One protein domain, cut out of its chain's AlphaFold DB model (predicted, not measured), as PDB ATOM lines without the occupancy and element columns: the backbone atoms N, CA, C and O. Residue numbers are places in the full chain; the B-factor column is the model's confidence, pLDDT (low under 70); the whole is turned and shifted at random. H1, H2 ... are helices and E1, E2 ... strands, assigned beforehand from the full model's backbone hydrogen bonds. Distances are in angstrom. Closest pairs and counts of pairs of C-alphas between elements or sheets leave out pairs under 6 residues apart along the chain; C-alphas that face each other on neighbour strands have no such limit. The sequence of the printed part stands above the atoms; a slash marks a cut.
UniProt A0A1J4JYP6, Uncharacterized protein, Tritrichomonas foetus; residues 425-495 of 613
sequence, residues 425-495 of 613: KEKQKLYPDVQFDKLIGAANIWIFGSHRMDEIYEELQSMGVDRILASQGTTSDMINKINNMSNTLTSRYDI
ATOM      1  N   LYS A 425     259.824 288.924 276.854       90.88
ATOM      2  CA  LYS A 425     258.399 289.182 276.585       90.88
ATOM      3  C   LYS A 425     258.162 289.842 275.226       90.88
ATOM      4  O   LYS A 425     257.173 289.528 274.577       90.88
ATOM      5  N   GLU A 426     259.050 290.733 274.793       93.44
ATOM      6  CA  GLU A 426     258.946 291.356 273.469       93.44
ATOM      7  C   GLU A 426     259.396 290.385 272.373       93.44
ATOM      8  O   GLU A 426     258.728 290.281 271.347       93.44
ATOM      9  N   LYS A 427     260.440 289.581 272.618       92.00
ATOM     10  CA  LYS A 427     260.840 288.502 271.696       92.00
ATOM     11  C   LYS A 427     259.706 287.497 271.457       92.00
ATOM     12  O   LYS A 427     259.453 287.143 270.315       92.00
ATOM     13  N   GLN A 428     258.978 287.103 272.503       90.94
ATOM     14  CA  GLN A 428     257.821 286.205 272.398       90.94
ATOM     15  C   GLN A 428     256.683 286.799 271.555       90.94
ATOM     16  O   GLN A 428     255.995 286.057 270.862       90.94
ATOM     17  N   LYS A 429     256.473 288.123 271.591       93.12
ATOM     18  CA  LYS A 429     255.478 288.786 270.730       93.12
ATOM     19  C   LYS A 429     255.913 288.823 269.268       93.12
ATOM     20  O   LYS A 429     255.069 288.688 268.392       93.12
ATOM     21  N   LEU A 430     257.207 289.039 269.017       91.81
ATOM     22  CA  LEU A 430     257.775 289.069 267.666       91.81
ATOM     23  C   LEU A 430     257.791 287.678 267.023       91.81
ATOM     24  O   LEU A 430     257.579 287.561 265.821       91.81
ATOM     25  N   TYR A 431     258.006 286.640 267.831       91.38
ATOM     26  CA  TYR A 431     258.098 285.253 267.387       91.38
ATOM     27  C   TYR A 431     257.144 284.367 268.206       91.38
ATOM     28  O   TYR A 431     257.599 283.604 269.062       91.38
ATOM     29  N   PRO A 432     255.818 284.469 267.982       90.12
ATOM     30  CA  PRO A 432     254.817 283.755 268.777       90.12
ATOM     31  C   PRO A 432     254.921 282.230 268.657       90.12
ATOM     32  O   PRO A 432     254.576 281.526 269.602       90.12
ATOM     33  N   ASP A 433     255.448 281.731 267.539       87.56
ATOM     34  CA  ASP A 433     255.625 280.296 267.289       87.56
ATOM     35  C   ASP A 433     256.832 279.698 268.036       87.56
ATOM     36  O   ASP A 433     256.967 278.477 268.149       87.56
ATOM     37  N   VAL A 434     257.716 280.545 268.578       85.44
ATOM     38  CA  VAL A 434     258.859 280.101 269.380       85.44
ATOM     39  C   VAL A 434     258.400 279.840 270.812       85.44
ATOM     40  O   VAL A 434     257.826 280.698 271.482       85.44
ATOM     41  N   GLN A 435     258.700 278.642 271.307       87.50
ATOM     42  CA  GLN A 435     258.290 278.161 272.628       87.50
ATOM     43  C   GLN A 435     259.263 278.631 273.727       87.50
ATOM     44  O   GLN A 435     259.908 277.810 274.383       87.50
ATOM     45  N   PHE A 436     259.395 279.948 273.945       87.62
ATOM     46  CA  PHE A 436     260.353 280.498 274.921       87.62
ATOM     47  C   PHE A 436     260.117 279.994 276.351       87.62
ATOM     48  O   PHE A 436     261.077 279.813 277.099       87.62
ATOM     49  N   ASP A 437     258.868 279.710 276.725       88.62
ATOM     50  CA  ASP A 437     258.538 279.181 278.052       88.62
ATOM     51  C   ASP A 437     259.229 277.849 278.347       88.62
ATOM     52  O   ASP A 437     259.529 277.575 279.510       88.62
ATOM     53  N   LYS A 438     259.546 277.046 277.321       91.69
ATOM     54  CA  LYS A 438     260.308 275.806 277.491       91.69
ATOM     55  C   LYS A 438     261.785 276.054 277.802       91.69
ATOM     56  O   LYS A 438     262.389 275.193 278.422       91.69
ATOM     57  N   LEU A 439     262.359 277.208 277.436       91.38
ATOM     58  CA  LEU A 439     263.759 277.553 277.746       91.38
ATOM     59  C   LEU A 439     263.958 277.944 279.214       91.38
ATOM     60  O   LEU A 439     265.023 277.708 279.782       91.38
ATOM     61  N   ILE A 440     262.957 278.572 279.839       91.44
ATOM     62  CA  ILE A 440     263.074 279.066 281.215       91.44
ATOM     63  C   ILE A 440     263.202 277.868 282.163       91.44
ATOM     64  O   ILE A 440     262.261 277.095 282.318       91.44
ATOM     65  N   GLY A 441     264.363 277.719 282.803       93.00
ATOM     66  CA  GLY A 441     264.656 276.593 283.697       93.00
ATOM     67  C   GLY A 441     265.041 275.290 282.987       93.00
ATOM     68  O   GLY A 441     265.129 274.263 283.653       93.00
ATOM     69  N   ALA A 442     265.269 275.309 281.668       96.38
ATOM     70  CA  ALA A 442     265.724 274.127 280.940       96.38
ATOM     71  C   ALA A 442     267.179 273.768 281.252       96.38
ATOM     72  O   ALA A 442     268.058 274.633 281.267       96.38
ATOM     73  N   ALA A 443     267.448 272.471 281.404       97.19
ATOM     74  CA  ALA A 443     268.806 271.949 281.369       97.19
ATOM     75  C   ALA A 443     269.303 271.902 279.914       97.19
ATOM     76  O   ALA A 443     268.669 271.287 279.056       97.19
ATOM     77  N   ASN A 444     270.441 272.540 279.631       96.94
ATOM     78  CA  ASN A 444     271.111 272.442 278.334       96.94
ATOM     79  C   ASN A 444     271.969 271.172 278.289       96.94
ATOM     80  O   ASN A 444     272.987 271.099 278.978       96.94
ATOM     81  N   ILE A 445     271.556 270.173 277.505       96.06
ATOM     82  CA  ILE A 445     272.159 268.836 277.512       96.06
ATOM     83  C   ILE A 445     272.723 268.484 276.135       96.06
ATOM     84  O   ILE A 445     272.018 268.485 275.123       96.06
ATOM     85  N   TRP A 446     273.997 268.091 276.137       95.00
ATOM     86  CA  TRP A 446     274.756 267.642 274.973       95.00
ATOM     87  C   TRP A 446     275.081 266.150 275.110       95.00
ATOM     88  O   TRP A 446     275.778 265.758 276.045       95.00
ATOM     89  N   ILE A 447     274.577 265.312 274.195       93.44
ATOM     90  CA  ILE A 447     274.797 263.854 274.205       93.44
ATOM     91  C   ILE A 447     275.546 263.444 272.938       93.44
ATOM     92  O   ILE A 447     274.938 263.189 271.905       93.44
ATOM     93  N   PHE A 448     276.868 263.349 273.006       87.81
ATOM     94  CA  PHE A 448     277.684 263.010 271.841       87.81
ATOM     95  C   PHE A 448     277.623 261.512 271.500       87.81
ATOM     96  O   PHE A 448     277.807 260.662 272.367       87.81
ATOM     97  N   GLY A 449     277.399 261.190 270.220       79.12
ATOM     98  CA  GLY A 449     277.592 259.839 269.669       79.12
ATOM     99  C   GLY A 449     276.588 258.764 270.109       79.12
ATOM    100  O   GLY A 449     276.860 257.582 269.913       79.12
ATOM    101  N   SER A 450     275.444 259.132 270.698       83.62
ATOM    102  CA  SER A 450     274.424 258.170 271.141       83.62
ATOM    103  C   SER A 450     273.276 258.030 270.141       83.62
ATOM    104  O   SER A 450     272.754 259.019 269.633       83.62
ATOM    105  N   HIS A 451     272.812 256.796 269.933       86.50
ATOM    106  CA  HIS A 451     271.598 256.491 269.164       86.50
ATOM    107  C   HIS A 451     270.329 256.385 270.028       86.50
ATOM    108  O   HIS A 451     269.265 256.088 269.497       86.50
ATOM    109  N   ARG A 452     270.439 256.609 271.345       92.31
ATOM    110  CA  ARG A 452     269.355 256.457 272.340       92.31
ATOM    111  C   ARG A 452     269.024 257.787 273.028       92.31
ATOM    112  O   ARG A 452     268.822 257.837 274.235       92.31
ATOM    113  N   MET A 453     269.116 258.894 272.292       93.31
ATOM    114  CA  MET A 453     268.967 260.235 272.871       93.31
ATOM    115  C   MET A 453     267.564 260.465 273.443       93.31
ATOM    116  O   MET A 453     267.450 260.996 274.540       93.31
ATOM    117  N   ASP A 454     266.525 260.035 272.725       93.56
ATOM    118  CA  ASP A 454     265.130 260.035 273.178       93.56
ATOM    119  C   ASP A 454     264.968 259.310 274.517       93.56
ATOM    120  O   ASP A 454     264.492 259.907 275.477       93.56
ATOM    121  N   GLU A 455     265.453 258.072 274.616       95.12
ATOM    122  CA  GLU A 455     265.361 257.274 275.846       95.12
ATOM    123  C   GLU A 455     266.088 257.940 277.026       95.12
ATOM    124  O   GLU A 455     265.582 257.949 278.147       95.12
ATOM    125  N   ILE A 456     267.258 258.544 276.780       96.44
ATOM    126  CA  ILE A 456     268.010 259.266 277.818       96.44
ATOM    127  C   ILE A 456     267.225 260.492 278.296       96.44
ATOM    128  O   ILE A 456     267.166 260.754 279.496       96.44
ATOM    129  N   TYR A 457     266.619 261.260 277.388       96.81
ATOM    130  CA  TYR A 457     265.808 262.414 277.777       96.81
ATOM    131  C   TYR A 457     264.544 261.998 278.546       96.81
ATOM    132  O   TYR A 457     264.192 262.654 279.525       96.81
ATOM    133  N   GLU A 458     263.915 260.884 278.169       95.94
ATOM    134  CA  GLU A 458     262.784 260.273 278.885       95.94
ATOM    135  C   GLU A 458     263.175 259.871 280.311       95.94
ATOM    136  O   GLU A 458     262.476 260.190 281.277       95.94
ATOM    137  N   GLU A 459     264.324 259.212 280.457       96.94
ATOM    138  CA  GLU A 459     264.866 258.816 281.753       96.94
ATOM    139  C   GLU A 459     265.150 260.043 282.629       96.94
ATOM    140  O   GLU A 459     264.704 260.097 283.777       96.94
ATOM    141  N   LEU A 460     265.800 261.073 282.080       97.19
ATOM    142  CA  LEU A 460     266.060 262.328 282.791       97.19
ATOM    143  C   LEU A 460     264.766 263.008 283.256       97.19
ATOM    144  O   LEU A 460     264.693 263.472 284.397       97.19
ATOM    145  N   GLN A 461     263.726 263.018 282.421       96.94
ATOM    146  CA  GLN A 461     262.408 263.531 282.806       96.94
ATOM    147  C   GLN A 461     261.777 262.706 283.925       96.94
ATOM    148  O   GLN A 461     261.253 263.276 284.885       96.94
ATOM    149  N   SER A 462     261.888 261.375 283.866       97.06
ATOM    150  CA  SER A 462     261.407 260.485 284.931       97.06
ATOM    151  C   SER A 462     262.117 260.718 286.274       97.06
ATOM    152  O   SER A 462     261.529 260.504 287.334       97.06
ATOM    153  N   MET A 463     263.356 261.221 286.231       97.56
ATOM    154  CA  MET A 463     264.156 261.603 287.400       97.56
ATOM    155  C   MET A 463     263.908 263.048 287.872       97.56
ATOM    156  O   MET A 463     264.508 263.479 288.858       97.56
ATOM    157  N   GLY A 464     263.018 263.794 287.210       96.06
ATOM    158  CA  GLY A 464     262.607 265.142 287.611       96.06
ATOM    159  C   GLY A 464     263.249 266.291 286.831       96.06
ATOM    160  O   GLY A 464     263.032 267.450 287.188       96.06
ATOM    161  N   VAL A 465     264.007 266.021 285.760       96.94
ATOM    162  CA  VAL A 465     264.478 267.067 284.834       96.94
ATOM    163  C   VAL A 465     263.328 267.466 283.906       96.94
ATOM    164  O   VAL A 465     263.223 266.970 282.793       96.94
ATOM    165  N   ASP A 466     262.440 268.346 284.374       95.06
ATOM    166  CA  ASP A 466     261.195 268.707 283.668       95.06
ATOM    167  C   ASP A 466     261.432 269.312 282.269       95.06
ATOM    168  O   ASP A 466     260.796 268.905 281.299       95.06
ATOM    169  N   ARG A 467     262.367 270.267 282.143       97.31
ATOM    170  CA  ARG A 467     262.614 271.026 280.903       97.31
ATOM    171  C   ARG A 467     264.001 270.755 280.343       97.31
ATOM    172  O   ARG A 467     264.995 270.867 281.066       97.31
ATOM    173  N   ILE A 468     264.077 270.466 279.046       97.50
ATOM    174  CA  ILE A 468     265.325 270.085 278.376       97.50
ATOM    175  C   ILE A 468     265.527 270.902 277.098       97.50
ATOM    176  O   ILE A 468     264.651 270.969 276.235       97.50
ATOM    177  N   LEU A 469     266.721 271.477 276.952       97.19
ATOM    178  CA  LEU A 469     267.263 271.930 275.674       97.19
ATOM    179  C   LEU A 469     268.235 270.852 275.171       97.19
ATOM    180  O   LEU A 469     269.357 270.729 275.665       97.19
ATOM    181  N   ALA A 470     267.774 270.047 274.217       96.50
ATOM    182  CA  ALA A 470     268.525 268.967 273.592       96.50
ATOM    183  C   ALA A 470     269.420 269.542 272.487       96.50
ATOM    184  O   ALA A 470     268.955 269.782 271.376       96.50
ATOM    185  N   SER A 471     270.691 269.807 272.798       94.81
ATOM    186  CA  SER A 471     271.570 270.628 271.945       94.81
ATOM    187  C   SER A 471     272.389 269.875 270.903       94.81
ATOM    188  O   SER A 471     273.075 270.503 270.097       94.81
ATOM    189  N   GLN A 472     272.315 268.546 270.888       92.62
ATOM    190  CA  GLN A 472     273.060 267.732 269.936       92.62
ATOM    191  C   GLN A 472     272.227 267.416 268.685       92.62
ATOM    192  O   GLN A 472     271.095 266.945 268.781       92.62
ATOM    193  N   GLY A 473     272.838 267.591 267.507       89.38
ATOM    194  CA  GLY A 473     272.231 267.197 266.235       89.38
ATOM    195  C   GLY A 473     272.083 265.677 266.084       89.38
ATOM    196  O   GLY A 473     272.944 264.911 266.521       89.38
ATOM    197  N   THR A 474     270.990 265.240 265.457       90.94
ATOM    198  CA  THR A 474     270.618 263.829 265.278       90.94
ATOM    199  C   THR A 474     269.753 263.623 264.019       90.94
ATOM    200  O   THR A 474     269.588 264.544 263.219       90.94
ATOM    201  N   THR A 475     269.238 262.411 263.796       91.81
ATOM    202  CA  THR A 475     268.428 262.057 262.616       91.81
ATOM    203  C   THR A 475     267.028 262.674 262.660       91.81
ATOM    204  O   THR A 475     266.488 262.927 263.736       91.81
ATOM    205  N   SER A 476     266.391 262.849 261.497       93.12
ATOM    206  CA  SER A 476     265.037 263.419 261.385       93.12
ATOM    207  C   SER A 476     264.001 262.686 262.243       93.12
ATOM    208  O   SER A 476     263.187 263.322 262.913       93.12
ATOM    209  N   ASP A 477     264.055 261.351 262.277       93.06
ATOM    210  CA  ASP A 477     263.152 260.532 263.095       93.06
ATOM    211  C   ASP A 477     263.343 260.799 264.590       93.06
ATOM    212  O   ASP A 477     262.369 260.965 265.325       93.06
ATOM    213  N   MET A 478     264.597 260.896 265.036       93.56
ATOM    214  CA  MET A 478     264.932 261.186 266.427       93.56
ATOM    215  C   MET A 478     264.519 262.610 266.816       93.56
ATOM    216  O   MET A 478     263.919 262.804 267.871       93.56
ATOM    217  N   ILE A 479     264.744 263.600 265.944       95.06
ATOM    218  CA  ILE A 479     264.269 264.980 266.144       95.06
ATOM    219  C   ILE A 479     262.751 264.995 266.334       95.06
ATOM    220  O   ILE A 479     262.255 265.617 267.271       95.06
ATOM    221  N   ASN A 480     262.003 264.292 265.478       94.38
ATOM    222  CA  ASN A 480     260.544 264.234 265.569       94.38
ATOM    223  C   ASN A 480     260.076 263.579 266.873       94.38
ATOM    224  O   ASN A 480     259.143 264.082 267.497       94.38
ATOM    225  N   LYS A 481     260.728 262.496 267.315       94.88
ATOM    226  CA  LYS A 481     260.443 261.883 268.620       94.88
ATOM    227  C   LYS A 481     260.678 262.863 269.766       94.88
ATOM    228  O   LYS A 481     259.775 263.066 270.570       94.88
ATOM    229  N   ILE A 482     261.843 263.512 269.798       95.38
ATOM    230  CA  ILE A 482     262.210 264.448 270.868       95.38
ATOM    231  C   ILE A 482     261.275 265.668 270.880       95.38
ATOM    232  O   ILE A 482     260.843 266.108 271.942       95.38
ATOM    233  N   ASN A 483     260.887 266.183 269.709       93.94
ATOM    234  CA  ASN A 483     259.920 267.279 269.594       93.94
ATOM    235  C   ASN A 483     258.526 266.925 270.139       93.94
ATOM    236  O   ASN A 483     257.797 267.827 270.555       93.94
ATOM    237  N   ASN A 484     258.153 265.640 270.137       94.19
ATOM    238  CA  ASN A 484     256.889 265.162 270.703       94.19
ATOM    239  C   ASN A 484     256.950 264.951 272.226       94.19
ATOM    240  O   ASN A 484     255.910 264.722 272.846       94.19
ATOM    241  N   MET A 485     258.132 265.035 272.840       94.44
ATOM    242  CA  MET A 485     258.275 264.962 274.293       94.44
ATOM    243  C   MET A 485     257.730 266.236 274.945       94.44
ATOM    244  O   MET A 485     257.844 267.348 274.414       94.44
ATOM    245  N   SER A 486     257.149 266.086 276.136       91.69
ATOM    246  CA  SER A 486     256.737 267.239 276.941       91.69
ATOM    247  C   SER A 486     257.957 268.101 277.269       91.69
ATOM    248  O   SER A 486     259.020 267.559 277.525       91.69
ATOM    249  N   ASN A 487     257.823 269.430 277.281       94.62
ATOM    250  CA  ASN A 487     258.842 270.351 277.812       94.62
ATOM    251  C   ASN A 487     260.274 270.244 277.234       94.62
ATOM    252  O   ASN A 487     261.216 270.781 277.820       94.62
ATOM    253  N   THR A 488     260.432 269.655 276.045       95.62
ATOM    254  CA  THR A 488     261.726 269.563 275.353       95.62
ATOM    255  C   THR A 488     261.794 270.493 274.140       95.62
ATOM    256  O   THR A 488     260.788 270.734 273.459       95.62
ATOM    257  N   LEU A 489     262.991 271.029 273.891       95.75
ATOM    258  CA  LEU A 489     263.377 271.787 272.702       95.75
ATOM    259  C   LEU A 489     264.554 271.099 272.016       95.75
ATOM    260  O   LEU A 489     265.572 270.834 272.653       95.75
ATOM    261  N   THR A 490     264.436 270.845 270.716       95.38
ATOM    262  CA  THR A 490     265.540 270.332 269.894       95.38
ATOM    263  C   THR A 490     266.376 271.477 269.340       95.38
ATOM    264  O   THR A 490     265.841 272.446 268.795       95.38
ATOM    265  N   SER A 491     267.693 271.342 269.451       94.44
ATOM    266  CA  SER A 491     268.709 272.230 268.899       94.44
ATOM    267  C   SER A 491     269.847 271.404 268.289       94.44
ATOM    268  O   SER A 491     269.886 270.180 268.414       94.44
ATOM    269  N   ARG A 492     270.777 272.077 267.616       92.69
ATOM    270  CA  ARG A 492     272.039 271.501 267.148       92.69
ATOM    271  C   ARG A 492     273.154 272.538 267.178       92.69
ATOM    272  O   ARG A 492     272.881 273.736 267.095       92.69
ATOM    273  N   TYR A 493     274.390 272.050 267.235       91.50
ATOM    274  CA  TYR A 493     275.572 272.821 266.866       91.50
ATOM    275  C   TYR A 493     275.562 273.122 265.368       91.50
ATOM    276  O   TYR A 493     275.223 272.259 264.545       91.50
ATOM    277  N   ASP A 494     275.952 274.344 265.041       89.88
ATOM    278  CA  ASP A 494     276.127 274.823 263.686       89.88
ATOM    279  C   ASP A 494     277.226 275.886 263.631       89.88
ATOM    280  O   ASP A 494     277.485 276.565 264.625       89.88
ATOM    281  N   ILE A 495     277.870 276.045 262.479       88.06
ATOM    282  CA  ILE A 495     278.957 277.008 262.291       88.06
ATOM    283  C   ILE A 495     279.004 277.475 260.838       88.06
ATOM    284  O   ILE A 495     278.989 276.673 259.912       88.06
TER     285      ILE A 495
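Overview. This is residues 425 to 495 of the 613 residues of an uncharacterized protein of Tritrichomonas foetus (UniProt A0A1J4JYP6). Three short parallel strands, E1, E2 and E3, make a small sheet, with the helices H3 and H4 packed on one face of it, running the same way but staggered, so that they meet where H4 ends and H3 begins, at Ile 482 of H4 and Asp 454 of H3. At the other end of the long axis an arm reaches away from this body: residues 429 to 434 stick out, H1 lies far from the sheet, and H2 only grazes the sheet. The 71 printed residues include four named helices and three named strands, in the order H1 H2 E1 H3 E2 H4 E3; the sheet runs E1 E2 E3, all parallel, and the class is mixed, helices and strands. The whole is compact, with a radius of gyration of the C-alphas of 12.5 A, and spans 37 by 31 by 19 A.

Arrangement. H1, residues 425 to 430, and H2, residues 436 to 439, are close but not clearly touching, the closest C-alphas being those of Gln 428 and Phe 436, 6.7 A apart. E1, residues 443 to 445, is an edge strand. H3, residues 453 to 462, comes before the inner strand E2, residues 468 to 470. E1 and E2 are parallel at 21 degrees, with N 445 and O 469 within hydrogen-bond range at 2.9 A. H4, residues 476 to 483, comes before the other edge strand, E3, residues 488 to 490. E2 and E3 are parallel at 18 degrees, with N 470 and O 489 within hydrogen-bond range at 2.8 A. E1, H3, E2 and E2, H4, E3 are strand-helix-strand units, two parallel neighbour strands with a helix between, each with a right-handed crossover. H3 and H4 are on one face of the sheet, which gives two layers, one of helices and one of strands. H3 and H4 touch, the closest C-alphas being those of Asp 454 and Ile 482 at 5.8 A, and run the same way at a shallow tilt of 12 degrees. H1 and H4 are apart. In H1, H3 and H4 every O i to N i+4 pair is within hydrogen-bond range; H2 is too short for such a pair.

Along the chain. H1 begins at C-alpha 425 (258.399, 289.182, 276.585) and is 8.9 A long from first to last C-alpha. H3 is 14.2 A long and H4 10.4 A. E3 ends at C-alpha 490 (265.540, 270.332, 269.894).

Size, cuts and confidence. The two C-alphas farthest apart are those of Glu 426 and His 451, at 37.3 A. The printed part has no cut and no long link; the link from E1 to H3 is short and the others are tight. The mean pLDDT of the printed part is 93.1, and no printed residue is under 70.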